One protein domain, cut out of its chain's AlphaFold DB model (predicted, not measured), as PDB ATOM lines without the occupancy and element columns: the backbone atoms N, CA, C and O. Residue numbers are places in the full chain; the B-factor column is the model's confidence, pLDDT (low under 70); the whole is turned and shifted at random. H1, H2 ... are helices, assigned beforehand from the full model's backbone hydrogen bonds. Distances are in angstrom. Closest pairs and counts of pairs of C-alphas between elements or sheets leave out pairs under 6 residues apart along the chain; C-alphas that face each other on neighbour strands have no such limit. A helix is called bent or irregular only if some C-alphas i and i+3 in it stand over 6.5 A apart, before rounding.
ATOM      1  N   HIS A  26     183.159 152.632 142.719       83.12
ATOM      2  CA  HIS A  26     183.486 152.404 141.306       83.12
ATOM      3  C   HIS A  26     182.903 151.093 140.762       83.12
ATOM      4  O   HIS A  26     182.417 151.047 139.628       83.12
ATOM      5  N   GLN A  27     182.903 150.028 141.568       85.62
ATOM      6  CA  GLN A  27     182.268 148.763 141.200       85.62
ATOM      7  C   GLN A  27     180.760 148.945 141.035       85.62
ATOM      8  O   GLN A  27     180.217 148.593 139.995       85.62
ATOM      9  N   LEU A  28     180.089 149.576 142.000       87.88
ATOM     10  CA  LEU A  28     178.651 149.817 141.900       87.88
ATOM     11  C   LEU A  28     178.312 150.724 140.702       87.88
ATOM     12  O   LEU A  28     177.409 150.418 139.928       87.88
ATOM     13  N   PHE A  29     179.070 151.802 140.501       85.38
ATOM     14  CA  PHE A  29     178.890 152.739 139.392       85.38
ATOM     15  C   PHE A  29     179.075 152.068 138.025       85.38
ATOM     16  O   PHE A  29     178.274 152.281 137.113       85.38
ATOM     17  N   SER A  30     180.114 151.242 137.868       86.25
ATOM     18  CA  SER A  30     180.354 150.495 136.627       86.25
ATOM     19  C   SER A  30     179.241 149.483 136.349       86.25
ATOM     20  O   SER A  30     178.742 149.438 135.223       86.25
ATOM     21  N   VAL A  31     178.786 148.750 137.370       87.50
ATOM     22  CA  VAL A  31     177.667 147.802 137.269       87.50
ATOM     23  C   VAL A  31     176.381 148.518 136.859       87.50
ATOM     24  O   VAL A  31     175.751 148.101 135.890       87.50
ATOM     25  N   ILE A  32     176.035 149.638 137.502       86.81
ATOM     26  CA  ILE A  32     174.846 150.431 137.149       86.81
ATOM     27  C   ILE A  32     174.938 150.943 135.710       86.81
ATOM     28  O   ILE A  32     173.980 150.824 134.949       86.81
ATOM     29  N   ARG A  33     176.091 151.480 135.290       86.56
ATOM     30  CA  ARG A  33     176.268 151.960 133.910       86.56
ATOM     31  C   ARG A  33     176.142 150.845 132.881       86.56
ATOM     32  O   ARG A  33     175.578 151.086 131.817       86.56
ATOM     33  N   MET A  34     176.669 149.654 133.164       87.00
ATOM     34  CA  MET A  34     176.518 148.498 132.277       87.00
ATOM     35  C   MET A  34     175.070 148.024 132.236       87.00
ATOM     36  O   MET A  34     174.522 147.874 131.149       87.00
ATOM     37  N   ALA A  35     174.424 147.877 133.391       87.75
ATOM     38  CA  ALA A  35     173.024 147.486 133.473       87.75
ATOM     39  C   ALA A  35     172.118 148.464 132.718       87.75
ATOM     40  O   ALA A  35     171.271 148.041 131.940       87.75
ATOM     41  N   HIS A  36     172.363 149.767 132.863       82.75
ATOM     42  CA  HIS A  36     171.638 150.803 132.136       82.75
ATOM     43  C   HIS A  36     171.921 150.757 130.625       82.75
ATOM     44  O   HIS A  36     171.008 150.910 129.820       82.75
ATOM     45  N   LYS A  37     173.176 150.531 130.208       86.94
ATOM     46  CA  LYS A  37     173.549 150.423 128.785       86.94
ATOM     47  C   LYS A  37     172.898 149.216 128.101       86.94
ATOM     48  O   LYS A  37     172.537 149.317 126.934       86.94
ATOM     49  N   TYR A  38     172.781 148.095 128.807       89.31
ATOM     50  CA  TYR A  38     172.248 146.835 128.277       89.31
ATOM     51  C   TYR A  38     170.809 146.538 128.724       89.31
ATOM     52  O   TYR A  38     170.336 145.427 128.510       89.31
ATOM     53  N   GLN A  39     170.121 147.508 129.338       86.31
ATOM     54  CA  GLN A  39     168.731 147.388 129.806       86.31
ATOM     55  C   GLN A  39     168.488 146.168 130.718       86.31
ATOM     56  O   GLN A  39     167.454 145.508 130.656       86.31
ATOM     57  N   CYS A  40     169.453 145.841 131.579       87.94
ATOM     58  CA  CYS A  40     169.335 144.751 132.545       87.94
ATOM     59  C   CYS A  40     168.656 145.244 133.832       87.94
ATOM     60  O   CYS A  40     169.333 145.562 134.813       87.94
ATOM     61  N   GLU A  41     167.325 145.296 133.832       86.31
ATOM     62  CA  GLU A  41     166.516 145.820 134.946       86.31
ATOM     63  C   GLU A  41     166.757 145.076 136.264       86.31
ATOM     64  O   GLU A  41     167.008 145.713 137.283       86.31
ATOM     65  N   ALA A  42     166.837 143.742 136.236       85.19
ATOM     66  CA  ALA A  42     167.105 142.938 137.433       85.19
ATOM     67  C   ALA A  42     168.423 143.322 138.138       85.19
ATOM     68  O   ALA A  42     168.516 143.288 139.363       85.19
ATOM     69  N   LEU A  43     169.455 143.721 137.383       85.06
ATOM     70  CA  LEU A  43     170.731 144.153 137.965       85.06
ATOM     71  C   LEU A  43     170.623 145.566 138.558       85.06
ATOM     72  O   LEU A  43     171.210 145.840 139.604       85.06
ATOM     73  N   LEU A  44     169.855 146.452 137.911       86.88
ATOM     74  CA  LEU A  44     169.572 147.791 138.433       86.88
ATOM     75  C   LEU A  44     168.795 147.713 139.747       86.88
ATOM     76  O   LEU A  44     169.170 148.391 140.703       86.88
ATOM     77  N   GLU A  45     167.774 146.861 139.825       86.69
ATOM     78  CA  GLU A  45     166.981 146.652 141.038       86.69
ATOM     79  C   GLU A  45     167.839 146.169 142.207       86.69
ATOM     80  O   GLU A  45     167.706 146.688 143.315       86.69
ATOM     81  N   LEU A  46     168.785 145.254 141.966       87.06
ATOM     82  CA  LEU A  46     169.732 144.803 142.989       87.06
ATOM     83  C   LEU A  46     170.640 145.937 143.485       87.06
ATOM     84  O   LEU A  46     170.843 146.092 144.691       87.06
ATOM     85  N   CYS A  47     171.166 146.764 142.577       85.44
ATOM     86  CA  CYS A  47     171.980 147.923 142.946       85.44
ATOM     87  C   CYS A  47     171.175 148.972 143.727       85.44
ATOM     88  O   CYS A  47     171.671 149.528 144.708       85.44
ATOM     89  N   VAL A  48     169.929 149.227 143.322       85.81
ATOM     90  CA  VAL A  48     169.005 150.120 144.032       85.81
ATOM     91  C   VAL A  48     168.674 149.565 145.411       85.81
ATOM     92  O   VAL A  48     168.709 150.314 146.382       85.81
ATOM     93  N   ALA A  49     168.375 148.271 145.519       85.94
ATOM     94  CA  ALA A  49     168.080 147.621 146.789       85.94
ATOM     95  C   ALA A  49     169.266 147.736 147.754       85.94
ATOM     96  O   ALA A  49     169.067 148.034 148.927       85.94
ATOM     97  N   TYR A  50     170.499 147.592 147.256       85.62
ATOM     98  CA  TYR A  50     171.704 147.850 148.044       85.62
ATOM     99  C   TYR A  50     171.781 149.310 148.516       85.62
ATOM    100  O   TYR A  50     171.948 149.549 149.708       85.62
ATOM    101  N   LEU A  51     171.603 150.292 147.622       83.81
ATOM    102  CA  LEU A  51     171.653 151.715 147.986       83.81
ATOM    103  C   LEU A  51     170.562 152.104 148.991       83.81
ATOM    104  O   LEU A  51     170.851 152.817 149.948       83.81
ATOM    105  N   LYS A  52     169.338 151.589 148.831       83.00
ATOM    106  CA  LYS A  52     168.209 151.849 149.736       83.00
ATOM    107  C   LYS A  52     168.443 151.361 151.165       83.00
ATOM    108  O   LYS A  52     167.803 151.872 152.073       83.00
ATOM    109  N   ARG A  53     169.361 150.416 151.403       80.94
ATOM    110  CA  ARG A  53     169.728 149.996 152.772       80.94
ATOM    111  C   ARG A  53     170.437 151.102 153.552       80.94
ATOM    112  O   ARG A  53     170.333 151.133 154.771       80.94
ATOM    113  N   PHE A  54     171.133 151.996 152.851       79.75
ATOM    114  CA  PHE A  54     171.916 153.085 153.444       79.75
ATOM    115  C   PHE A  54     171.254 154.456 153.245       79.75
ATOM    116  O   PHE A  54     171.321 155.316 154.121       79.75
ATOM    117  N   TYR A  55     170.596 154.651 152.098       78.94
ATOM    118  CA  TYR A  55     169.896 155.873 151.713       78.94
ATOM    119  C   TYR A  55     168.390 155.612 151.688       78.94
ATOM    120  O   TYR A  55     167.811 155.307 150.643       78.94
ATOM    121  N   HIS A  56     167.759 155.712 152.854       77.69
ATOM    122  CA  HIS A  56     166.323 155.499 153.021       77.69
ATOM    123  C   HIS A  56     165.612 156.752 153.544       77.69
ATOM    124  O   HIS A  56     166.253 157.724 153.955       77.69
ATOM    125  N   ASP A  57     164.282 156.698 153.529       80.25
ATOM    126  CA  ASP A  57     163.340 157.724 153.984       80.25
ATOM    127  C   ASP A  57     162.764 157.434 155.383       80.25
ATOM    128  O   ASP A  57     161.939 158.197 155.861       80.25
ATOM    129  N   SER A  58     163.192 156.371 156.073       79.81
ATOM    130  CA  SER A  58     162.817 156.125 157.478       79.81
ATOM    131  C   SER A  58     163.669 156.937 158.465       79.81
ATOM    132  O   SER A  58     164.897 156.866 158.424       79.81
ATOM    133  N   PHE A  59     163.023 157.643 159.395       74.56
ATOM    134  CA  PHE A  59     163.706 158.373 160.468       74.56
ATOM    135  C   PHE A  59     164.430 157.443 161.454       74.56
ATOM    136  O   PHE A  59     165.572 157.704 161.826       74.56
ATOM    137  N   ASP A  60     163.797 156.341 161.870       72.94
ATOM    138  CA  ASP A  60     164.387 155.447 162.873       72.94
ATOM    139  C   ASP A  60     165.681 154.807 162.366       72.94
ATOM    140  O   ASP A  60     166.652 154.701 163.115       72.94
ATOM    141  N   GLY A  61     165.760 154.478 161.073       72.19
ATOM    142  CA  GLY A  61     167.014 153.987 160.512       72.19
ATOM    143  C   GLY A  61     168.109 155.066 160.426       72.19
ATOM    144  O   GLY A  61     169.275 154.715 160.512       72.19
ATOM    145  N   TRP A  62     167.787 156.366 160.346       71.69
ATOM    146  CA  TRP A  62     168.806 157.430 160.453       71.69
ATOM    147  C   TRP A  62     169.313 157.586 161.890       71.69
ATOM    148  O   TRP A  62     170.463 157.952 162.107       71.69
ATOM    149  N   ARG A  63     168.459 157.312 162.883       68.81
ATOM    150  CA  ARG A  63     168.792 157.437 164.310       68.81
ATOM    151  C   ARG A  63     169.598 156.251 164.845       68.81
ATOM    152  O   ARG A  63     170.479 156.412 165.700       68.81
ATOM    153  N   ASP A  64     169.240 155.051 164.403       64.81
ATOM    154  CA  ASP A  64     169.724 153.807 165.003       64.81
ATOM    155  C   ASP A  64     170.837 153.141 164.183       64.81
ATOM    156  O   ASP A  64     171.552 152.293 164.717       64.81
ATOM    157  N   ASN A  65     171.042 153.547 162.925       62.88
ATOM    158  CA  ASN A  65     172.102 153.014 162.073       62.88
ATOM    159  C   ASN A  65     173.280 153.994 161.952       62.88
ATOM    160  O   ASN A  65     173.175 155.015 161.280       62.88
ATOM    161  N   SER A  66     174.439 153.641 162.514       56.69
ATOM    162  CA  SER A  66     175.686 154.411 162.365       56.69
ATOM    163  C   SER A  66     176.258 154.393 160.940       56.69
ATOM    164  O   SER A  66     177.150 155.171 160.622       56.69
ATOM    165  N   THR A  67     175.755 153.510 160.067       60.47
ATOM    166  CA  THR A  67     176.096 153.472 158.630       60.47
ATOM    167  C   THR A  67     175.065 154.192 157.758       60.47
ATOM    168  O   THR A  67     175.096 154.084 156.530       60.47
ATOM    169  N   CYS A  68     174.126 154.927 158.371       59.25
ATOM    170  CA  CYS A  68     173.236 155.793 157.613       59.25
ATOM    171  C   CYS A  68     174.077 156.780 156.784       59.25
ATOM    172  O   CYS A  68     175.134 157.237 157.210       59.25
ATOM    173  N   MET A  69     173.631 157.073 155.563       61.03
ATOM    174  CA  MET A  69     174.258 158.061 154.672       61.03
ATOM    175  C   MET A  69     175.617 157.686 154.044       61.03
ATOM    176  O   MET A  69     176.059 158.417 153.158       61.03
ATOM    177  N   SER A  70     176.253 156.555 154.383       69.31
ATOM    178  CA  SER A  70     177.375 156.024 153.588       69.31
ATOM    179  C   SER A  70     177.578 154.514 153.764       69.31
ATOM    180  O   SER A  70     177.774 154.045 154.885       69.31
ATOM    181  N   PRO A  71     177.614 153.729 152.669       77.75
ATOM    182  CA  PRO A  71     178.065 152.344 152.730       77.75
ATOM    183  C   PRO A  71     179.507 152.226 153.266       77.75
ATOM    184  O   PRO A  71     180.333 153.100 153.000       77.75
ATOM    185  N   PRO A  72     179.882 151.113 153.923       71.00
ATOM    186  CA  PRO A  72     181.164 150.982 154.633       71.00
ATOM    187  C   PRO A  72     182.406 151.126 153.737       71.00
ATOM    188  O   PRO A  72     183.487 151.471 154.203       71.00
ATOM    189  N   ARG A  73     182.272 150.863 152.431       77.25
ATOM    190  CA  ARG A  73     183.360 150.993 151.443       77.25
ATOM    191  C   ARG A  73     183.293 152.272 150.614       77.25
ATOM    192  O   ARG A  73     184.011 152.390 149.620       77.25
ATOM    193  N   PHE A  74     182.393 153.186 150.960       77.25
ATOM    194  CA  PHE A  74     182.223 154.454 150.271       77.25
ATOM    195  C   PHE A  74     182.892 155.546 151.101       77.25
ATOM    196  O   PHE A  74     182.566 155.766 152.262       77.25
ATOM    197  N   GLU A  75     183.829 156.252 150.482       73.25
ATOM    198  CA  GLU A  75     184.308 157.531 151.007       73.25
ATOM    199  C   GLU A  75     183.199 158.585 150.928       73.25
ATOM    200  O   GLU A  75     182.372 158.539 150.012       73.25
ATOM    201  N   ARG A  76     183.221 159.567 151.839       70.44
ATOM    202  CA  ARG A  76     182.207 160.633 151.907       70.44
ATOM    203  C   ARG A  76     182.014 161.333 150.559       70.44
ATOM    204  O   ARG A  76     180.884 161.623 150.174       70.44
ATOM    205  N   ILE A  77     183.100 161.564 149.812       72.88
ATOM    206  CA  ILE A  77     183.075 162.288 148.530       72.88
ATOM    207  C   ILE A  77     182.197 161.596 147.472       72.88
ATOM    208  O   ILE A  77     181.642 162.237 146.576       72.88
ATOM    209  N   HIS A  78     181.992 160.281 147.605       79.81
ATOM    210  CA  HIS A  78     181.135 159.514 146.710       79.81
ATOM    211  C   HIS A  78     179.651 159.863 146.844       79.81
ATOM    212  O   HIS A  78     178.892 159.522 145.936       79.81
ATOM    213  N   ALA A  79     179.221 160.574 147.896       79.75
ATOM    214  CA  ALA A  79     177.842 161.043 148.030       79.75
ATOM    215  C   ALA A  79     177.404 161.856 146.798       79.75
ATOM    216  O   ALA A  79     176.329 161.614 146.251       79.75
ATOM    217  N   ILE A  80     178.283 162.713 146.259       79.69
ATOM    218  CA  ILE A  80     178.037 163.485 145.023       79.69
ATOM    219  C   ILE A  80     177.754 162.545 143.841       79.69
ATOM    220  O   ILE A  80     176.843 162.757 143.035       79.69
ATOM    221  N   GLY A  81     178.530 161.467 143.750       82.00
ATOM    222  CA  GLY A  81     178.346 160.410 142.767       82.00
ATOM    223  C   GLY A  81     177.003 159.693 142.908       82.00
ATOM    224  O   GLY A  81     176.300 159.475 141.919       82.00
ATOM    225  N   VAL A  82     176.605 159.396 144.146       84.81
ATOM    226  CA  VAL A  82     175.316 158.774 144.460       84.81
ATOM    227  C   VAL A  82     174.143 159.703 144.130       84.81
ATOM    228  O   VAL A  82     173.130 159.203 143.648       84.81
ATOM    229  N   VAL A  83     174.266 161.035 144.261       84.69
ATOM    230  CA  VAL A  83     173.212 161.978 143.817       84.69
ATOM    231  C   VAL A  83     172.938 161.798 142.327       84.69
ATOM    232  O   VAL A  83     171.786 161.694 141.899       84.69
ATOM    233  N   ASN A  84     174.001 161.728 141.524       85.19
ATOM    234  CA  ASN A  84     173.875 161.527 140.084       85.19
ATOM    235  C   ASN A  84     173.254 160.163 139.758       85.19
ATOM    236  O   ASN A  84     172.422 160.076 138.857       85.19
ATOM    237  N   LEU A  85     173.602 159.116 140.512       85.44
ATOM    238  CA  LEU A  85     172.984 157.795 140.375       85.44
ATOM    239  C   LEU A  85     171.500 157.806 140.759       85.44
ATOM    240  O   LEU A  85     170.687 157.264 140.020       85.44
ATOM    241  N   ALA A  86     171.119 158.450 141.860       86.00
ATOM    242  CA  ALA A  86     169.728 158.546 142.295       86.00
ATOM    243  C   ALA A  86     168.855 159.280 141.263       86.00
ATOM    244  O   ALA A  86     167.724 158.864 141.005       86.00
ATOM    245  N   ARG A  87     169.403 160.324 140.621       84.31
ATOM    246  CA  ARG A  87     168.756 161.016 139.495       84.31
ATOM    247  C   ARG A  87     168.648 160.127 138.256       84.31
ATOM    248  O   ARG A  87     167.587 160.092 137.647       84.31
ATOM    249  N   LEU A  88     169.712 159.397 137.908       82.56
ATOM    250  CA  LEU A  88     169.721 158.472 136.766       82.56
ATOM    251  C   LEU A  88     168.700 157.338 136.935       82.56
ATOM    252  O   LEU A  88     168.050 156.946 135.975       82.56
ATOM    253  N   LEU A  89     168.561 156.821 138.156       82.88
ATOM    254  CA  LEU A  89     167.681 155.700 138.489       82.88
ATOM    255  C   LEU A  89     166.231 156.132 138.758       82.88
ATOM    256  O   LEU A  89     165.384 155.281 139.000       82.88
ATOM    257  N   GLY A  90     165.933 157.436 138.750       80.81
ATOM    258  CA  GLY A  90     164.574 157.938 138.958       80.81
ATOM    259  C   GLY A  90     164.008 157.641 140.352       80.81
ATOM    260  O   GLY A  90     162.804 157.462 140.502       80.81
ATOM    261  N   HIS A  91     164.856 157.585 141.383       81.62
ATOM    262  CA  HIS A  91     164.428 157.314 142.758       81.62
ATOM    263  C   HIS A  91     164.547 158.567 143.638       81.62
ATOM    264  O   HIS A  91     165.513 158.709 144.395       81.62
ATOM    265  N   PRO A  92     163.554 159.479 143.588       77.69
ATOM    266  CA  PRO A  92     163.614 160.765 144.281       77.69
ATOM    267  C   PRO A  92     163.605 160.622 145.804       77.69
ATOM    268  O   PRO A  92     164.171 161.463 146.490       77.69
ATOM    269  N   LYS A  93     163.053 159.522 146.334       80.69
ATOM    270  CA  LYS A  93     163.057 159.205 147.769       80.69
ATOM    271  C   LYS A  93     164.457 159.043 148.366       80.69
ATOM    272  O   LYS A  93     164.616 159.194 149.563       80.69
ATOM    273  N   MET A  94     165.480 158.759 147.562       82.69
ATOM    274  CA  MET A  94     166.857 158.685 148.068       82.69
ATOM    275  C   MET A  94     167.555 160.052 148.060       82.69
ATOM    276  O   MET A  94     168.586 160.219 148.703       82.69
ATOM    277  N   LEU A  95     167.025 161.039 147.328       82.75
ATOM    278  CA  LEU A  95     167.722 162.305 147.102       82.75
ATOM    279  C   LEU A  95     167.904 163.141 148.372       82.75
ATOM    280  O   LEU A  95     169.026 163.606 148.560       82.75
ATOM    281  N   PRO A  96     166.899 163.332 149.253       83.56
ATOM    282  CA  PRO A  96     167.109 164.128 150.460       83.56
ATOM    283  C   PRO A  96     168.171 163.507 151.373       83.56
ATOM    284  O   PRO A  96     169.002 164.227 151.918       83.56
ATOM    285  N   SER A  97     168.212 162.172 151.462       80.44
ATOM    286  CA  SER A  97     169.213 161.429 152.238       80.44
ATOM    287  C   SER A  97     170.625 161.621 151.694       80.44
ATOM    288  O   SER A  97     171.554 161.905 152.443       80.44
ATOM    289  N   VAL A  98     170.792 161.505 150.377       82.06
ATOM    290  CA  VAL A  98     172.107 161.652 149.740       82.06
ATOM    291  C   VAL A  98     172.555 163.118 149.723       82.06
ATOM    292  O   VAL A  98     173.732 163.394 149.927       82.06
ATOM    293  N   LEU A  99     171.646 164.077 149.525       82.19
ATOM    294  CA  LEU A  99     171.973 165.506 149.595       82.19
ATOM    295  C   LEU A  99     172.352 165.935 151.009       82.19
ATOM    296  O   LEU A  99     173.278 166.723 151.167       82.19
ATOM    297  N   MET A 100     171.697 165.380 152.029       77.00
ATOM    298  CA  MET A 100     172.128 165.559 153.413       77.00
ATOM    299  C   MET A 100     173.538 164.993 153.625       77.00
ATOM    300  O   MET A 100     174.388 165.688 154.172       77.00
ATOM    301  N   ALA A 101     173.828 163.792 153.109       76.19
ATOM    302  CA  ALA A 101     175.184 163.237 153.125       76.19
ATOM    303  C   ALA A 101     176.193 164.167 152.426       76.19
ATOM    304  O   ALA A 101     177.322 164.319 152.886       76.19
ATOM    305  N   CYS A 102     175.774 164.843 151.348       75.25
ATOM    306  CA  CYS A 102     176.590 165.861 150.704       75.25
ATOM    307  C   CYS A 102     176.810 167.091 151.588       75.25
ATOM    308  O   CYS A 102     177.910 167.609 151.575       75.25
ATOM    309  N   CYS A 103     175.829 167.555 152.363       73.44
ATOM    310  CA  CYS A 103     175.999 168.687 153.285       73.44
ATOM    311  C   CYS A 103     176.941 168.389 154.465       73.44
ATOM    312  O   CYS A 103     177.408 169.320 155.113       73.44
ATOM    313  N   LEU A 104     177.202 167.109 154.750       68.19
ATOM    314  CA  LEU A 104     178.165 166.655 155.760       68.19
ATOM    315  C   LEU A 104     179.601 166.545 155.221       68.19
ATOM    316  O   LEU A 104     180.533 166.313 155.992       68.19
ATOM    317  N   LEU A 105     179.795 166.694 153.908       63.47
ATOM    318  CA  LEU A 105     181.117 166.945 153.347       63.47
ATOM    319  C   LEU A 105     181.516 168.362 153.761       63.47
ATOM    320  O   LEU A 105     180.763 169.304 153.550       63.47
ATOM    321  N   ASP A 106     182.676 168.510 154.388       58.31
ATOM    322  CA  ASP A 106     183.224 169.811 154.787       58.31
ATOM    323  C   ASP A 106     183.657 170.603 153.518       58.31
ATOM    324  O   ASP A 106     183.049 170.476 152.454       58.31
ATOM    325  N   ALA A 107     184.737 171.388 153.559       46.91
ATOM    326  CA  ALA A 107     185.300 172.116 152.405       46.91
ATOM    327  C   ALA A 107     185.433 171.318 151.074       46.91
ATOM    328  O   ALA A 107     185.535 171.918 150.006       46.91
ATOM    329  N   GLU A 108     185.360 169.983 151.111       46.41
ATOM    330  CA  GLU A 108     185.335 169.058 149.967       46.41
ATOM    331  C   GLU A 108     184.104 169.201 149.037       46.41
ATOM    332  O   GLU A 108     184.151 168.728 147.900       46.41
ATOM    333  N   ILE A 109     183.010 169.865 149.449       47.12
ATOM    334  CA  ILE A 109     181.884 170.172 148.532       47.12
ATOM    335  C   ILE A 109     182.323 171.145 147.429       47.12
ATOM    336  O   ILE A 109     181.864 171.035 146.290       47.12
ATOM    337  N   ALA A 110     183.193 172.105 147.764       40.34
ATOM    338  CA  ALA A 110     183.587 173.176 146.852       40.34
ATOM    339  C   ALA A 110     184.466 172.676 145.693       40.34
ATOM    340  O   ALA A 110     184.417 173.252 144.606       40.34
ATOM    341  N   ASP A 111     185.204 171.581 145.903       40.88
ATOM    342  CA  ASP A 111     186.139 171.022 144.919       40.88
ATOM    343  C   ASP A 111     185.477 170.032 143.939       40.88
ATOM    344  O   ASP A 111     186.003 169.777 142.852       40.88
ATOM    345  N   GLY A 112     184.290 169.511 144.272       44.59
ATOM    346  CA  GLY A 112     183.576 168.526 143.457       44.59
ATOM    347  C   GLY A 112     184.273 167.156 143.377       44.59
ATOM    348  O   GLY A 112     185.408 166.959 143.798       44.59
ATOM    349  N   LEU A 140     180.863 170.660 167.084       39.38
ATOM    350  CA  LEU A 140     179.887 169.590 167.273       39.38
ATOM    351  C   LEU A 140     178.784 169.798 166.236       39.38
ATOM    352  O   LEU A 140     177.887 170.618 166.426       39.38
ATOM    353  N   TYR A 141     178.884 169.109 165.101       45.19
ATOM    354  CA  TYR A 141     177.866 169.189 164.066       45.19
ATOM    355  C   TYR A 141     176.576 168.542 164.582       45.19
ATOM    356  O   TYR A 141     176.512 167.336 164.807       45.19
ATOM    357  N   SER A 142     175.519 169.341 164.717       45.75
ATOM    358  CA  SER A 142     174.160 168.915 165.085       45.75
ATOM    359  C   SER A 142     173.466 168.042 164.026       45.75
ATOM    360  O   SER A 142     172.283 167.753 164.151       45.75
ATOM    361  N   PHE A 143     174.182 167.645 162.973       52.25
ATOM    362  CA  PHE A 143     173.672 166.865 161.846       52.25
ATOM    363  C   PHE A 143     174.159 165.408 161.845       52.25
ATOM    364  O   PHE A 143     173.913 164.692 160.879       52.25
ATOM    365  N   HIS A 144     174.813 164.945 162.917       58.72
ATOM    366  CA  HIS A 144     174.974 163.515 163.181       58.72
ATOM    367  C   HIS A 144     173.746 162.990 163.930       58.72
ATOM    368  O   HIS A 144     173.616 163.133 165.146       58.72
ATOM    369  N   TRP A 145     172.814 162.418 163.174       62.00
ATOM    370  CA  TRP A 145     171.509 161.950 163.655       62.00
ATOM    371  C   TRP A 145     171.603 160.718 164.555       62.00
ATOM    372  O   TRP A 145     170.742 160.501 165.410       62.00
ATOM    373  N   ASP A 146     172.670 159.946 164.375       54.62
ATOM    374  CA  ASP A 146     173.049 158.777 165.153       54.62
ATOM    375  C   ASP A 146     173.781 159.142 166.457       54.62
ATOM    376  O   ASP A 146     173.828 158.328 167.395       54.62
ATOM    377  N   TRP A 147     174.304 160.373 166.538       62.75
ATOM    378  CA  TRP A 147     175.064 160.871 167.673       62.75
ATOM    379  C   TRP A 147     174.184 161.554 168.715       62.75
ATOM    380  O   TRP A 147     173.245 162.296 168.429       62.75
ATOM    381  N   THR A 148     174.527 161.310 169.974       61.91
ATOM    382  CA  THR A 148     173.876 161.924 171.128       61.91
ATOM    383  C   THR A 148     174.875 162.713 171.927       61.91
ATOM    384  O   THR A 148     176.031 162.312 172.079       61.91
ATOM    385  N   TRP A 149     174.394 163.807 172.510       66.06
ATOM    386  CA  TRP A 149     175.188 164.618 173.423       66.06
ATOM    387  C   TRP A 149     175.661 163.831 174.650       66.06
ATOM    388  O   TRP A 149     176.622 164.246 175.286       66.06
ATOM    389  N   THR A 150     175.055 162.681 174.967       66.81
ATOM    390  CA  THR A 150     175.394 161.870 176.145       66.81
ATOM    391  C   THR A 150     176.856 161.443 176.184       66.81
ATOM    392  O   THR A 150     177.449 161.551 177.245       66.81
ATOM    393  N   ALA A 151     177.478 161.061 175.064       65.06
ATOM    394  CA  ALA A 151     178.897 160.682 175.058       65.06
ATOM    395  C   ALA A 151     179.823 161.871 175.385       65.06
ATOM    396  O   ALA A 151     180.805 161.731 176.112       65.06
ATOM    397  N   TYR A 152     179.492 163.063 174.875       64.38
ATOM    398  CA  TYR A 152     180.212 164.293 175.212       64.38
ATOM    399  C   TYR A 152     179.983 164.684 176.673       64.38
ATOM    400  O   TYR A 152     180.927 165.020 177.378       64.38
ATOM    401  N   VAL A 153     178.736 164.618 177.137       68.00
ATOM    402  CA  VAL A 153     178.354 164.962 178.508       68.00
ATOM    403  C   VAL A 153     178.981 163.998 179.512       68.00
ATOM    404  O   VAL A 153     179.487 164.454 180.525       68.00
ATOM    405  N   GLU A 154     179.028 162.695 179.236       67.94
ATOM    406  CA  GLU A 154     179.723 161.711 180.079       67.94
ATOM    407  C   GLU A 154     181.215 162.018 180.222       67.94
ATOM    408  O   GLU A 154     181.800 161.776 181.278       67.94
ATOM    409  N   TRP A 155     181.828 162.571 179.174       67.19
ATOM    410  CA  TRP A 155     183.221 162.997 179.204       67.19
ATOM    411  C   TRP A 155     183.420 164.348 179.910       67.19
ATOM    412  O   TRP A 155     184.342 164.492 180.712       67.19
ATOM    413  N   ALA A 156     182.571 165.336 179.628       69.88
ATOM    414  CA  ALA A 156     182.717 166.703 180.122       69.88
ATOM    415  C   ALA A 156     182.204 166.874 181.563       69.88
ATOM    416  O   ALA A 156     182.840 167.542 182.381       69.88
ATOM    417  N   ASP A 157     181.081 166.240 181.905       69.56
ATOM    418  CA  ASP A 157     180.451 166.286 183.226       69.56
ATOM    419  C   ASP A 157     181.029 165.212 184.162       69.56
ATOM    420  O   ASP A 157     180.346 164.331 184.689       69.56
ATOM    421  N   THR A 158     182.338 165.303 184.399       70.56
ATOM    422  CA  THR A 158     183.071 164.397 185.304       70.56
ATOM    423  C   THR A 158     182.542 164.408 186.744       70.56
ATOM    424  O   THR A 158     182.812 163.482 187.512       70.56
ATOM    425  N   ARG A 159     181.782 165.444 187.118       75.38
ATOM    426  CA  ARG A 159     181.205 165.635 188.454       75.38
ATOM    427  C   ARG A 159     179.718 165.285 188.539       75.38
ATOM    428  O   ARG A 159     179.185 165.316 189.647       75.38
ATOM    429  N   ARG A 160     179.079 164.891 187.430       70.31
ATOM    430  CA  ARG A 160     177.636 164.591 187.341       70.31
ATOM    431  C   ARG A 160     176.772 165.724 187.901       70.31
ATOM    432  O   ARG A 160     175.870 165.499 188.708       70.31
ATOM    433  N   GLU A 161     177.085 166.946 187.501       76.88
ATOM    434  CA  GLU A 161     176.341 168.152 187.859       76.88
ATOM    435  C   GLU A 161     174.953 168.174 187.193       76.88
ATOM    436  O   GLU A 161     174.020 168.799 187.706       76.88
ATOM    437  N   LEU A 162     174.771 167.435 186.094       75.94
ATOM    438  CA  LEU A 162     173.464 167.216 185.485       75.94
ATOM    439  C   LEU A 162     172.642 166.185 186.262       75.94
ATOM    440  O   LEU A 162     173.063 165.057 186.519       75.94
ATOM    441  N   CYS A 163     171.397 166.548 186.572       82.81
ATOM    442  CA  CYS A 163     170.460 165.597 187.156       82.81
ATOM    443  C   CYS A 163     170.062 164.510 186.132       82.81
ATOM    444  O   CYS A 163     170.066 164.773 184.923       82.81
ATOM    445  N   PRO A 164     169.624 163.317 186.586       77.25
ATOM    446  CA  PRO A 164     169.280 162.204 185.694       77.25
ATOM    447  C   PRO A 164     168.248 162.561 184.619       77.25
ATOM    448  O   PRO A 164     168.384 162.154 183.471       77.25
ATOM    449  N   ARG A 165     167.254 163.392 184.959       78.81
ATOM    450  CA  ARG A 165     166.212 163.837 184.023       78.81
ATOM    451  C   ARG A 165     166.760 164.752 182.925       78.81
ATOM    452  O   ARG A 165     166.342 164.651 181.777       78.81
ATOM    453  N   CYS A 166     167.685 165.652 183.261       76.06
ATOM    454  CA  CYS A 166     168.334 166.514 182.272       76.06
ATOM    455  C   CYS A 166     169.297 165.723 181.381       76.06
ATOM    456  O   CYS A 166     169.359 165.990 180.187       76.06
ATOM    457  N   PHE A 167     169.988 164.725 181.938       75.19
ATOM    458  CA  PHE A 167     170.827 163.809 181.167       75.19
ATOM    459  C   PHE A 167     169.996 162.969 180.183       75.19
ATOM    460  O   PHE A 167     170.332 162.880 179.005       75.19
ATOM    461  N   GLU A 168     168.853 162.438 180.625       75.56
ATOM    462  CA  GLU A 168     167.922 161.689 179.773       75.56
ATOM    463  C   GLU A 168     167.345 162.552 178.638       75.56
ATOM    464  O   GLU A 168     167.258 162.101 177.496       75.56
ATOM    465  N   MET A 169     167.046 163.832 178.907       73.94
ATOM    466  CA  MET A 169     166.613 164.782 177.872       73.94
ATOM    467  C   MET A 169     167.660 165.042 176.775       73.94
ATOM    468  O   MET A 169     167.276 165.488 175.691       73.94
ATOM    469  N   LEU A 170     168.947 164.799 177.040       68.56
ATOM    470  CA  LEU A 170     170.049 164.946 176.078       68.56
ATOM    471  C   LEU A 170     170.368 163.637 175.329       68.56
ATOM    472  O   LEU A 170     171.198 163.637 174.421       68.56
ATOM    473  N   GLY A 171     169.736 162.525 175.711       65.00
ATOM    474  CA  GLY A 171     169.893 161.220 175.068       65.00
ATOM    475  C   GLY A 171     168.988 161.008 173.852       65.00
ATOM    476  O   GLY A 171     168.185 161.867 173.481       65.00
ATOM    477  N   LYS A 172     169.075 159.808 173.253       63.56
ATOM    478  CA  LYS A 172     168.359 159.427 172.011       63.56
ATOM    479  C   LYS A 172     166.832 159.542 172.106       63.56
ATOM    480  O   LYS A 172     166.165 159.600 171.078       63.56
ATOM    481  N   GLY A 173     166.280 159.540 173.320       65.56
ATOM    482  CA  GLY A 173     164.841 159.640 173.583       65.56
ATOM    483  C   GLY A 173     164.357 161.021 174.027       65.56
ATOM    484  O   GLY A 173     163.171 161.169 174.299       65.56
ATOM    485  N   GLY A 174     165.252 162.004 174.143       74.50
ATOM    486  CA  GLY A 174     164.937 163.326 174.679       74.50
ATOM    487  C   GLY A 174     164.629 164.380 173.613       74.50
ATOM    488  O   GLY A 174     164.275 164.066 172.479       74.50
ATOM    489  N   ARG A 175     164.836 165.656 173.964       73.31
ATOM    490  CA  ARG A 175     164.534 166.826 173.111       73.31
ATOM    491  C   ARG A 175     165.203 166.751 171.736       73.31
ATOM    492  O   ARG A 175     164.651 167.236 170.752       73.31
ATOM    493  N   GLN A 176     166.392 166.155 171.678       70.00
ATOM    494  CA  GLN A 176     167.141 165.992 170.438       70.00
ATOM    495  C   GLN A 176     166.348 165.174 169.404       70.00
ATOM    496  O   GLN A 176     166.362 165.515 168.226       70.00
ATOM    497  N   LYS A 177     165.592 164.157 169.839       74.25
ATOM    498  CA  LYS A 177     164.758 163.333 168.957       74.25
ATOM    499  C   LYS A 177     163.663 164.154 168.288       74.25
ATOM    500  O   LYS A 177     163.479 164.026 167.084       74.25
ATOM    501  N   ASP A 178     162.965 164.987 169.051       77.81
ATOM    502  CA  ASP A 178     161.852 165.788 168.535       77.81
ATOM    503  C   ASP A 178     162.348 166.834 167.530       77.81
ATOM    504  O   ASP A 178     161.758 167.011 166.466       77.81
ATOM    505  N   GLN A 179     163.487 167.468 167.825       77.12
ATOM    506  CA  GLN A 179     164.133 168.415 166.910       77.12
ATOM    507  C   GLN A 179     164.617 167.731 165.633       77.12
ATOM    508  O   GLN A 179     164.405 168.240 164.536       77.12
ATOM    509  N   HIS A 180     165.244 166.562 165.766       76.44
ATOM    510  CA  HIS A 180     165.639 165.749 164.628       76.44
ATOM    511  C   HIS A 180     164.393 165.384 163.797       76.44
ATOM    512  O   HIS A 180     164.356 165.657 162.604       76.44
ATOM    513  N   LEU A 181     163.325 164.863 164.405       79.88
ATOM    514  CA  LEU A 181     162.078 164.536 163.700       79.88
ATOM    515  C   LEU A 181     161.510 165.729 162.919       79.88
ATOM    516  O   LEU A 181     161.123 165.572 161.760       79.88
ATOM    517  N   GLU A 182     161.499 166.922 163.516       82.19
ATOM    518  CA  GLU A 182     161.037 168.141 162.849       82.19
ATOM    519  C   GLU A 182     161.899 168.487 161.626       82.19
ATOM    520  O   GLU A 182     161.380 168.713 160.529       82.19
ATOM    521  N   ILE A 183     163.226 168.485 161.790       81.88
ATOM    522  CA  ILE A 183     164.176 168.752 160.704       81.88
ATOM    523  C   ILE A 183     164.027 167.697 159.599       81.88
ATOM    524  O   ILE A 183     164.073 168.036 158.417       81.88
ATOM    525  N   PHE A 184     163.797 166.433 159.965       81.56
ATOM    526  CA  PHE A 184     163.637 165.324 159.030       81.56
ATOM    527  C   PHE A 184     162.369 165.481 158.201       81.56
ATOM    528  O   PHE A 184     162.412 165.322 156.985       81.56
ATOM    529  N   GLY A 185     161.253 165.841 158.838       82.56
ATOM    530  CA  GLY A 185     159.993 166.101 158.145       82.56
ATOM    531  C   GLY A 185     160.102 167.252 157.144       82.56
ATOM    532  O   GLY A 185     159.543 167.174 156.055       82.56
ATOM    533  N   ARG A 186     160.881 168.289 157.475       83.88
ATOM    534  CA  ARG A 186     161.114 169.460 156.611       83.88
ATOM    535  C   ARG A 186     162.222 169.254 155.578       83.88
ATOM    536  O   ARG A 186     162.465 170.142 154.761       83.88
ATOM    537  N   LEU A 187     162.917 168.119 155.607       83.25
ATOM    538  CA  LEU A 187     164.108 167.892 154.795       83.25
ATOM    539  C   LEU A 187     163.861 167.979 153.279       83.25
ATOM    540  O   LEU A 187     164.644 168.658 152.610       83.25
ATOM    541  N   PRO A 188     162.804 167.367 152.711       82.62
ATOM    542  CA  PRO A 188     162.533 167.482 151.280       82.62
ATOM    543  C   PRO A 188     162.304 168.937 150.852       82.62
ATOM    544  O   PRO A 188     162.871 169.374 149.851       82.62
ATOM    545  N   ASP A 189     161.570 169.709 151.659       84.00
ATOM    546  CA  ASP A 189     161.290 171.125 151.400       84.00
ATOM    547  C   ASP A 189     162.556 171.982 151.473       84.00
ATOM    548  O   ASP A 189     162.787 172.818 150.600       84.00
ATOM    549  N   MET A 190     163.414 171.746 152.474       81.44
ATOM    550  CA  MET A 190     164.706 172.432 152.595       81.44
ATOM    551  C   MET A 190     165.609 172.176 151.385       81.44
ATOM    552  O   MET A 190     166.322 173.076 150.947       81.44
ATOM    553  N   MET A 191     165.557 170.965 150.825       79.19
ATOM    554  CA  MET A 191     166.324 170.581 149.638       79.19
ATOM    555  C   MET A 191     165.626 170.967 148.319       79.19
ATOM    556  O   MET A 191     166.187 170.746 147.245       79.19
ATOM    557  N   GLY A 192     164.412 171.527 148.373       80.00
ATOM    558  CA  GLY A 192     163.618 171.889 147.198       80.00
ATOM    559  C   GLY A 192     163.129 170.690 146.376       80.00
ATOM    560  O   GLY A 192     162.896 170.826 145.175       80.00
ATOM    561  N   ILE A 193     162.998 169.509 146.989       82.62
ATOM    562  CA  ILE A 193     162.583 168.264 146.331       82.62
ATOM    563  C   ILE A 193     161.186 167.878 146.802       82.62
ATOM    564  O   ILE A 193     160.954 167.663 147.987       82.62
ATOM    565  N   LYS A 194     160.262 167.700 145.855       78.94
ATOM    566  CA  LYS A 194     158.951 167.112 146.141       78.94
ATOM    567  C   LYS A 194     159.084 165.592 146.235       78.94
ATOM    568  O   LYS A 194     159.432 164.951 145.244       78.94
ATOM    569  N   VAL A 195     158.832 165.032 147.416       77.31
ATOM    570  CA  VAL A 195     158.821 163.582 147.649       77.31
ATOM    571  C   VAL A 195     157.499 163.184 148.290       77.31
ATOM    572  O   VAL A 195     157.194 163.606 149.404       77.31
ATOM    573  N   ASP A 196     156.733 162.341 147.602       77.62
ATOM    574  CA  ASP A 196     155.469 161.838 148.131       77.62
ATOM    575  C   ASP A 196     155.715 160.870 149.293       77.62
ATOM    576  O   ASP A 196     156.569 159.976 149.227       77.62
ATOM    577  N   HIS A 197     154.929 161.043 150.357       78.12
ATOM    578  CA  HIS A 197     154.943 160.194 151.548       78.12
ATOM    579  C   HIS A 197     156.326 160.049 152.215       78.12
ATOM    580  O   HIS A 197     156.713 158.958 152.633       78.12
ATOM    581  N   TRP A 198     157.077 161.148 152.307       80.31
ATOM    582  CA  TRP A 198     158.358 161.193 153.015       80.31
ATOM    583  C   TRP A 198     158.218 160.799 154.491       80.31
ATOM    584  O   TRP A 198     157.335 161.310 155.180       80.31
ATOM    585  N   GLY A 199     159.088 159.913 154.984       75.94
ATOM    586  CA  GLY A 199     159.089 159.519 156.395       75.94
ATOM    587  C   GLY A 199     157.988 158.555 156.816       75.94
ATOM    588  O   GLY A 199     157.990 158.151 157.975       75.94
ATOM    589  N   LYS A 200     157.068 158.196 155.913       78.94
ATOM    590  CA  LYS A 200     155.881 157.410 156.251       78.94
ATOM    591  C   LYS A 200     156.082 155.931 155.970       78.94
ATOM    592  O   LYS A 200     156.647 155.557 154.939       78.94
ATOM    593  N   THR A 201     155.591 155.090 156.871       74.19
ATOM    594  CA  THR A 201     155.576 153.637 156.660       74.19
ATOM    595  C   THR A 201     154.523 153.252 155.619       74.19
ATOM    596  O   THR A 201     153.610 154.022 155.326       74.19
ATOM    597  N   ALA A 202     154.629 152.050 155.044       69.88
ATOM    598  CA  ALA A 202     153.628 151.553 154.094       69.88
ATOM    599  C   ALA A 202     152.209 151.555 154.699       69.88
ATOM    600  O   ALA A 202     151.266 151.974 154.037       69.88
ATOM    601  N   GLU A 203     152.088 151.201 155.980       70.38
ATOM    602  CA  GLU A 203     150.824 151.195 156.728       70.38
ATOM    603  C   GLU A 203     150.228 152.606 156.875       70.38
ATOM    604  O   GLU A 203     149.028 152.812 156.702       70.38
TER     605      GLU A 203
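AT A GLANCE: This is residues 26 to 112 and 140 to 203 of the 219 residues of an uncharacterized protein of Ganoderma sinense ZZ0214-1 (UniProt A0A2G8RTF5). The model is an elongated row of helices: at one end two helical hairpins, H1 with H2 and H4 with H5, stand beside each other with few contacts between them, and from there H9 and H8, nearly in one line, reach out as a looser arm to H7 at the other end. The short helix H3 stands beside H9 near the middle of the length, H10 beside H5, H6 is on the rim just past H5, and residues 155 to 161, of which 155 and 156 belong to H7, stick out at the tip of the arm. The printed part has 151 residues with ten named helices, H1 to H10 in order along the chain, and no named strand; the class is all helix. It is only just loose, close to compact, with a radius of gyration of the C-alphas of 18.0 A, and its C-alphas span 63 by 37 by 25 A.

IN THESE COORDINATES: H1, residues 26 to 37, begins at C-alpha 26 at (183.486, 152.404, 141.306) and is 16.1 A long from first to last C-alpha. H2, residues 41 to 52, is 16.1 A long too. H3 is residues 59 to 64. H4, residues 78 to 88, is 15.2 A long. H5, residues 92 to 103, is 17.2 A long and only just irregular: C-alphas 93 and 96 are 6.9 A apart. H6 is residues 108 to 111. After the cut come H7, residues 149 to 156, 10.3 A long and beginning at C-alpha 149 at (175.188, 164.618, 173.423), and H8, residues 164 to 169. H9, residues 175 to 185, is 15.7 A long. H10, residues 187 to 190, ends at C-alpha 190 at (164.706, 172.432, 152.595).

HOW THE PARTS SIT: H1 and H2 form a hairpin and touch, the closest C-alphas being those of Ile 32 and Leu 44, 6.0 A apart; they run opposite ways at a tilt of 36 degrees, only just steep. H4 and H5 form a second hairpin and touch, with the C-alphas of Ala 79 and Cys 102 closest at 5.7 A; they run opposite ways at a shallow tilt of 22 degrees. H1 is close to H4 but not clearly touching, with the C-alphas of Phe 29 and Leu 85 closest at 7.8 A; the two run the same way at a shallow tilt of 12 degrees. H2 is close to H5 but not clearly touching, at C-alphas 52 and 94, 7.2 A apart. H2 and H4 are near each other. H6 is close to H5 but not clearly touching, at C-alphas 109 and 102, 7.2 A apart. H10 is close to H5 in the same sense, at Pro 188 and Pro 96, whose C-alphas are 5.7 A apart. H9 and H10 meet only through their link. H3 is close to H9 but not clearly touching, at C-alphas 59 and 184, 7.1 A apart. H8 and H9, close but not clearly touching, run the same way at a shallow tilt of 8 degrees; the C-alphas of Met 169 and Arg 175 are closest at 5.6 A. H7 is close to H8 but not clearly touching, at C-alphas 150 and 167, 7.1 A apart, with a steep tilt of 45 degrees, opposite ways. H1 and H7 are apart, for instance. Every O i to N i+4 pair is within hydrogen-bond range in H1, H2, H3, H4, H7, H8 and H9, against 6 of 8 in H5. H6 and H10 are too short for such a pair; their O i to N i+3 pairs within range are 0 of 1 and 1 of 1.

THE WHOLE: The two C-alphas farthest apart, those of Tyr 38 and Arg 159, are 63.7 A apart. Residues 113 to 139 are not printed, and C-alphas 112 and 140 are 24.1 A apart across this cut, which lies between H6 and H7. The link from H3 to H4, residues 65 to 77, is long, and residues 191 to 203 after H10 hold no named element. The mean pLDDT of the printed part is 74.8; 40 residues are under 70, among them residues 63 to 70, 104 to 112 and 140 to 157.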